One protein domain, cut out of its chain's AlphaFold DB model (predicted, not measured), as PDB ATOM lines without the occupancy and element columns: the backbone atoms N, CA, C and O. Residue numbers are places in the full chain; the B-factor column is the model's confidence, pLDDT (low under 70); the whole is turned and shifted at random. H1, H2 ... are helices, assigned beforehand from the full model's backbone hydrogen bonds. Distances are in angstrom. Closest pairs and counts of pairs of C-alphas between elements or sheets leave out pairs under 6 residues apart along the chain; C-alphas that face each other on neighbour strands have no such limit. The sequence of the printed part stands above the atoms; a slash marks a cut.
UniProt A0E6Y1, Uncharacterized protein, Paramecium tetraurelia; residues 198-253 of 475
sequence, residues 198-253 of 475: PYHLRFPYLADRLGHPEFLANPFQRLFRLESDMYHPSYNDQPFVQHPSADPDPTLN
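What this domain is: This is residues 198 to 253 of the 475 residues of an uncharacterized protein of Paramecium tetraurelia (UniProt A0E6Y1). With little regular structure, the printed part is a flat, loose loop of chain: it runs out to H1, which sticks out at one end of the longest axis, and folds back through H2. The stretch after H2 then runs beside the first stretch at the other end. The 56 residues hold two named helices, H1 then H2, and no named strand; the class is all helix, with 10 residues in named elements. The radius of gyration of the C-alphas is 12.8 A, and the spans are 33 by 31 by 14 A.

Where its parts are: Residues 198 to 218 have no named element. H1, residues 219 to 224, is 8.7 A long and begins with C-alpha 219 at (157.513, 157.004, 254.748). H2, residues 233 to 236, is 5.0 A long and ends with C-alpha 236 at (165.808, 160.776, 237.953). Residues 237 to 253 have no named element.

How they stand to each other: H1 stands free. H1 and H2 are apart, joined by a short link of 8 residues. In H1 every O i to N i+4 pair is within hydrogen-bond range; H2 is too short for such a pair.

The domain as a whole: The C-alphas farthest apart, of Phe 224 and Asn 253, are 35.7 A apart. The printed part has no cut. Mean pLDDT of the printed part is 77.6; residues 207, 217, 225 and 227 to 237 are under 70.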
ATOM      1  N   PRO A 198     175.173 170.750 232.628       83.50
ATOM      2  CA  PRO A 198     174.994 171.353 233.939       83.50
ATOM      3  C   PRO A 198     173.508 171.544 234.237       83.50
ATOM      4  O   PRO A 198     172.763 171.983 233.366       83.50
ATOM      5  N   TYR A 199     173.071 171.231 235.459       81.75
ATOM      6  CA  TYR A 199     171.643 171.184 235.799       81.75
ATOM      7  C   TYR A 199     170.876 172.467 235.432       81.75
ATOM      8  O   TYR A 199     169.780 172.408 234.887       81.75
ATOM      9  N   HIS A 200     171.493 173.632 235.640       86.38
ATOM     10  CA  HIS A 200     170.915 174.940 235.314       86.38
ATOM     11  C   HIS A 200     170.757 175.210 233.805       86.38
ATOM     12  O   HIS A 200     170.005 176.103 233.432       86.38
ATOM     13  N   LEU A 201     171.461 174.464 232.947       86.44
ATOM     14  CA  LEU A 201     171.327 174.515 231.486       86.44
ATOM     15  C   LEU A 201     170.373 173.442 230.947       86.44
ATOM     16  O   LEU A 201     170.048 173.466 229.762       86.44
ATOM     17  N   ARG A 202     169.935 172.491 231.787       86.31
ATOM     18  CA  ARG A 202     168.920 171.503 231.407       86.31
ATOM     19  C   ARG A 202     167.581 172.210 231.208       86.31
ATOM     20  O   ARG A 202     167.271 173.171 231.914       86.31
ATOM     21  N   PHE A 203     166.782 171.717 230.267       84.81
ATOM     22  CA  PHE A 203     165.448 172.240 230.008       84.81
ATOM     23  C   PHE A 203     164.561 172.045 231.246       84.81
ATOM     24  O   PHE A 203     164.553 170.946 231.810       84.81
ATOM     25  N   PRO A 204     163.825 173.076 231.697       82.75
ATOM     26  CA  PRO A 204     162.883 172.915 232.794       82.75
ATOM     27  C   PRO A 204     161.786 171.923 232.396       82.75
ATOM     28  O   PRO A 204     161.327 171.909 231.250       82.75
ATOM     29  N   TYR A 205     161.357 171.097 233.347       79.69
ATOM     30  CA  TYR A 205     160.195 170.240 233.156       79.69
ATOM     31  C   TYR A 205     158.932 171.113 233.186       79.69
ATOM     32  O   TYR A 205     158.525 171.574 234.245       79.69
ATOM     33  N   LEU A 206     158.356 171.389 232.013       70.00
ATOM     34  CA  LEU A 206     157.166 172.242 231.844       70.00
ATOM     35  C   LEU A 206     155.896 171.446 231.510       70.00
ATOM     36  O   LEU A 206     154.872 172.038 231.183       70.00
ATOM     37  N   ALA A 207     155.974 170.115 231.513       68.75
ATOM     38  CA  ALA A 207     154.851 169.281 231.098       68.75
ATOM     39  C   ALA A 207     153.721 169.243 232.141       68.75
ATOM     40  O   ALA A 207     152.582 169.003 231.757       68.75
ATOM     41  N   ASP A 208     154.024 169.497 233.417       76.25
ATOM     42  CA  ASP A 208     153.058 169.473 234.516       76.25
ATOM     43  C   ASP A 208     153.395 170.553 235.555       76.25
ATOM     44  O   ASP A 208     154.552 170.679 235.972       76.25
ATOM     45  N   ARG A 209     152.393 171.331 235.968       84.88
ATOM     46  CA  ARG A 209     152.481 172.342 237.031       84.88
ATOM     47  C   ARG A 209     151.867 171.844 238.339       84.88
ATOM     48  O   ARG A 209     152.126 172.460 239.368       84.88
ATOM     49  N   LEU A 210     151.101 170.742 238.351       84.50
ATOM     50  CA  LEU A 210     150.527 170.163 239.582       84.50
ATOM     51  C   LEU A 210     151.589 169.617 240.541       84.50
ATOM     52  O   LEU A 210     151.313 169.441 241.730       84.50
ATOM     53  N   GLY A 211     152.796 169.379 240.033       83.06
ATOM     54  CA  GLY A 211     153.874 168.759 240.780       83.06
ATOM     55  C   GLY A 211     153.688 167.250 240.914       83.06
ATOM     56  O   GLY A 211     152.610 166.690 240.707       83.06
ATOM     57  N   HIS A 212     154.781 166.586 241.262       81.81
ATOM     58  CA  HIS A 212     154.876 165.134 241.309       81.81
ATOM     59  C   HIS A 212     155.200 164.655 242.731       81.81
ATOM     60  O   HIS A 212     156.355 164.321 243.044       81.81
ATOM     61  N   PRO A 213     154.204 164.630 243.636       78.31
ATOM     62  CA  PRO A 213     154.404 164.214 245.020       78.31
ATOM     63  C   PRO A 213     154.858 162.755 245.133       78.31
ATOM     64  O   PRO A 213     155.456 162.373 246.136       78.31
ATOM     65  N   GLU A 214     154.634 161.930 244.114       75.50
ATOM     66  CA  GLU A 214     155.120 160.557 244.051       75.50
ATOM     67  C   GLU A 214     156.649 160.441 244.101       75.50
ATOM     68  O   GLU A 214     157.149 159.421 244.569       75.50
ATOM     69  N   PHE A 215     157.410 161.484 243.737       75.44
ATOM     70  CA  PHE A 215     158.861 161.495 243.971       75.44
ATOM     71  C   PHE A 215     159.213 161.563 245.458       75.44
ATOM     72  O   PHE A 215     160.257 161.064 245.888       75.44
ATOM     73  N   LEU A 216     158.325 162.125 246.279       74.12
ATOM     74  CA  LEU A 216     158.442 162.128 247.727       74.12
ATOM     75  C   LEU A 216     157.909 160.802 248.278       74.12
ATOM     76  O   LEU A 216     156.928 160.794 249.010       74.12
ATOM     77  N   ALA A 217     158.603 159.693 248.006       68.25
ATOM     78  CA  ALA A 217     158.254 158.340 248.454       68.25
ATOM     79  C   ALA A 217     157.563 158.272 249.826       68.25
ATOM     80  O   ALA A 217     157.997 158.938 250.774       68.25
ATOM     81  N   ASN A 218     156.547 157.417 249.972       79.31
ATOM     82  CA  ASN A 218     155.845 157.267 251.249       79.31
ATOM     83  C   ASN A 218     156.826 156.884 252.376       79.31
ATOM     84  O   ASN A 218     157.765 156.122 252.122       79.31
ATOM     85  N   PRO A 219     156.612 157.321 253.636       77.81
ATOM     86  CA  PRO A 219     157.513 157.004 254.748       77.81
ATOM     87  C   PRO A 219     157.830 155.508 254.873       77.81
ATOM     88  O   PRO A 219     158.970 155.136 255.133       77.81
ATOM     89  N   PHE A 220     156.847 154.646 254.598       78.56
ATOM     90  CA  PHE A 220     157.025 153.196 254.540       78.56
ATOM     91  C   PHE A 220     157.976 152.753 253.413       78.56
ATOM     92  O   PHE A 220     158.897 151.980 253.655       78.56
ATOM     93  N   GLN A 221     157.804 153.269 252.192       76.12
ATOM     94  CA  GLN A 221     158.684 152.953 251.058       76.12
ATOM     95  C   GLN A 221     160.122 153.410 251.321       76.12
ATOM     96  O   GLN A 221     161.057 152.659 251.045       76.12
ATOM     97  N   ARG A 222     160.299 154.592 251.932       71.00
ATOM     98  CA  ARG A 222     161.617 155.094 252.358       71.00
ATOM     99  C   ARG A 222     162.247 154.206 253.428       71.00
ATOM    100  O   ARG A 222     163.433 153.897 253.336       71.00
ATOM    101  N   LEU A 223     161.463 153.786 254.423       77.44
ATOM    102  CA  LEU A 223     161.933 152.962 255.539       77.44
ATOM    103  C   LEU A 223     162.404 151.579 255.074       77.44
ATOM    104  O   LEU A 223     163.453 151.111 255.507       77.44
ATOM    105  N   PHE A 224     161.650 150.945 254.173       76.81
ATOM    106  CA  PHE A 224     161.947 149.602 253.668       76.81
ATOM    107  C   PHE A 224     162.791 149.588 252.391       76.81
ATOM    108  O   PHE A 224     163.066 148.510 251.872       76.81
ATOM    109  N   ARG A 225     163.212 150.762 251.891       66.50
ATOM    110  CA  ARG A 225     163.941 150.918 250.619       66.50
ATOM    111  C   ARG A 225     163.280 150.140 249.479       66.50
ATOM    112  O   ARG A 225     163.945 149.476 248.692       66.50
ATOM    113  N   LEU A 226     161.950 150.196 249.422       72.69
ATOM    114  CA  LEU A 226     161.195 149.631 248.311       72.69
ATOM    115  C   LEU A 226     161.344 150.599 247.139       72.69
ATOM    116  O   LEU A 226     160.579 151.555 247.005       72.69
ATOM    117  N   GLU A 227     162.402 150.399 246.359       61.66
ATOM    118  CA  GLU A 227     162.703 151.186 245.169       61.66
ATOM    119  C   GLU A 227     161.596 150.956 244.128       61.66
ATOM    120  O   GLU A 227     161.475 149.882 243.548       61.66
ATOM    121  N   SER A 228     160.733 151.955 243.935       66.19
ATOM    122  CA  SER A 228     159.959 152.097 242.702       66.19
ATOM    123  C   SER A 228     160.894 152.534 241.578       66.19
ATOM    124  O   SER A 228     161.825 153.306 241.825       66.19
ATOM    125  N   ASP A 229     160.605 152.113 240.346       66.06
ATOM    126  CA  ASP A 229     161.337 152.532 239.145       66.06
ATOM    127  C   ASP A 229     161.471 154.062 239.057       66.06
ATOM    128  O   ASP A 229     162.504 154.572 238.633       66.06
ATOM    129  N   MET A 230     160.486 154.811 239.567       66.88
ATOM    130  CA  MET A 230     160.512 156.278 239.619       66.88
ATOM    131  C   MET A 230     161.652 156.856 240.473       66.88
ATOM    132  O   MET A 230     162.058 157.995 240.262       66.88
ATOM    133  N   TYR A 231     162.192 156.095 241.428       66.75
ATOM    134  CA  TYR A 231     163.326 156.519 242.256       66.75
ATOM    135  C   TYR A 231     164.671 156.095 241.677       66.75
ATOM    136  O   TYR A 231     165.715 156.522 242.182       66.75
ATOM    137  N   HIS A 232     164.673 155.259 240.636       69.69
ATOM    138  CA  HIS A 232     165.911 154.742 240.094       69.69
ATOM    139  C   HIS A 232     166.727 155.901 239.488       69.69
ATOM    140  O   HIS A 232     166.187 156.708 238.718       69.69
ATOM    141  N   PRO A 233     168.035 156.010 239.798       64.50
ATOM    142  CA  PRO A 233     168.869 157.128 239.360       64.50
ATOM    143  C   PRO A 233     168.858 157.380 237.850       64.50
ATOM    144  O   PRO A 233     169.116 158.499 237.432       64.50
ATOM    145  N   SER A 234     168.550 156.370 237.030       66.12
ATOM    146  CA  SER A 234     168.440 156.530 235.573       66.12
ATOM    147  C   SER A 234     167.206 157.309 235.110       66.12
ATOM    148  O   SER A 234     167.263 157.919 234.050       66.12
ATOM    149  N   TYR A 235     166.091 157.261 235.849       67.31
ATOM    150  CA  TYR A 235     164.883 158.032 235.518       67.31
ATOM    151  C   TYR A 235     164.945 159.436 236.093       67.31
ATOM    152  O   TYR A 235     164.466 160.385 235.480       67.31
ATOM    153  N   ASN A 236     165.572 159.534 237.259       68.25
ATOM    154  CA  ASN A 236     165.808 160.776 237.953       68.25
ATOM    155  C   ASN A 236     166.840 161.622 237.184       68.25
ATOM    156  O   ASN A 236     166.523 162.725 236.751       68.25
ATOM    157  N   ASP A 237     168.054 161.130 236.955       69.31
ATOM    158  CA  ASP A 237     169.134 161.925 236.359       69.31
ATOM    159  C   ASP A 237     169.051 161.950 234.824       69.31
ATOM    160  O   ASP A 237     169.898 161.395 234.120       69.31
ATOM    161  N   GLN A 238     168.001 162.581 234.287       74.38
ATOM    162  CA  GLN A 238     167.911 162.824 232.850       74.38
ATOM    163  C   GLN A 238     168.932 163.896 232.433       74.38
ATOM    164  O   GLN A 238     168.969 164.982 233.018       74.38
ATOM    165  N   PRO A 239     169.745 163.651 231.391       72.88
ATOM    166  CA  PRO A 239     170.857 164.535 231.038       72.88
ATOM    167  C   PRO A 239     170.422 165.886 230.454       72.88
ATOM    168  O   PRO A 239     171.219 166.822 230.445       72.88
ATOM    169  N   PHE A 240     169.185 166.004 229.964       80.38
ATOM    170  CA  PHE A 240     168.706 167.198 229.254       80.38
ATOM    171  C   PHE A 240     167.531 167.897 229.929       80.38
ATOM    172  O   PHE A 240     167.240 169.033 229.571       80.38
ATOM    173  N   VAL A 241     166.870 167.250 230.887       83.06
ATOM    174  CA  VAL A 241     165.656 167.764 231.527       83.06
ATOM    175  C   VAL A 241     165.903 167.874 233.025       83.06
ATOM    176  O   VAL A 241     166.561 167.022 233.623       83.06
ATOM    177  N   GLN A 242     165.442 168.967 233.620       85.94
ATOM    178  CA  GLN A 242     165.477 169.154 235.063       85.94
ATOM    179  C   GLN A 242     164.517 168.180 235.742       85.94
ATOM    180  O   GLN A 242     163.531 167.745 235.146       85.94
ATOM    181  N   HIS A 243     164.793 167.856 237.002       82.94
ATOM    182  CA  HIS A 243     163.853 167.064 237.772       82.94
ATOM    183  C   HIS A 243     162.542 167.841 237.918       82.94
ATOM    184  O   HIS A 243     162.584 169.021 238.281       82.94
ATOM    185  N   PRO A 244     161.392 167.202 237.661       83.06
ATOM    186  CA  PRO A 244     160.098 167.774 238.006       83.06
ATOM    187  C   PRO A 244     160.037 168.169 239.488       83.06
ATOM    188  O   PRO A 244     160.565 167.472 240.359       83.06
ATOM    189  N   SER A 245     159.370 169.288 239.769       84.62
ATOM    190  CA  SER A 245     159.074 169.705 241.140       84.62
ATOM    191  C   SER A 245     158.087 168.729 241.781       84.62
ATOM    192  O   SER A 245     157.138 168.283 241.137       84.62
ATOM    193  N   ALA A 246     158.294 168.408 243.058       85.19
ATOM    194  CA  ALA A 246     157.314 167.653 243.834       85.19
ATOM    195  C   ALA A 246     156.126 168.527 244.260       85.19
ATOM    196  O   ALA A 246     155.008 168.031 244.384       85.19
ATOM    197  N   ASP A 247     156.382 169.818 244.469       88.38
ATOM    198  CA  ASP A 247     155.378 170.789 244.874       88.38
ATOM    199  C   ASP A 247     154.712 171.420 243.641       88.38
ATOM    200  O   ASP A 247     155.398 171.628 242.629       88.38
ATOM    201  N   PRO A 248     153.410 171.749 243.724       88.00
ATOM    202  CA  PRO A 248     152.707 172.457 242.665       88.00
ATOM    203  C   PRO A 248     153.292 173.853 242.442       88.00
ATOM    204  O   PRO A 248     153.783 174.505 243.367       88.00
ATOM    205  N   ASP A 249     153.190 174.336 241.208       87.00
ATOM    206  CA  ASP A 249     153.566 175.696 240.837       87.00
ATOM    207  C   ASP A 249     152.725 176.712 241.643       87.00
ATOM    208  O   ASP A 249     151.493 176.621 241.643       87.00
ATOM    209  N   PRO A 250     153.343 177.707 242.312       86.69
ATOM    210  CA  PRO A 250     152.627 178.709 243.109       86.69
ATOM    211  C   PRO A 250     151.637 179.563 242.304       86.69
ATOM    212  O   PRO A 250     150.817 180.265 242.891       86.69
ATOM    213  N   THR A 251     151.726 179.549 240.974       87.62
ATOM    214  CA  THR A 251     150.792 180.254 240.089       87.62
ATOM    215  C   THR A 251     149.491 179.485 239.840       87.62
ATOM    216  O   THR A 251     148.556 180.064 239.288       87.62
ATOM    217  N   LEU A 252     149.400 178.209 240.235       86.31
ATOM    218  CA  LEU A 252     148.160 177.445 240.145       86.31
ATOM    219  C   LEU A 252     147.167 177.892 241.216       86.31
ATOM    220  O   LEU A 252     147.428 177.839 242.418       86.31
ATOM    221  N   ASN A 253     145.984 178.281 240.763       89.38
ATOM    222  CA  ASN A 253     144.844 178.488 241.638       89.38
ATOM    223  C   ASN A 253     144.211 177.129 241.977       89.38
ATOM    224  O   ASN A 253     144.122 176.274 241.104       89.38
TER     225      ASN A 253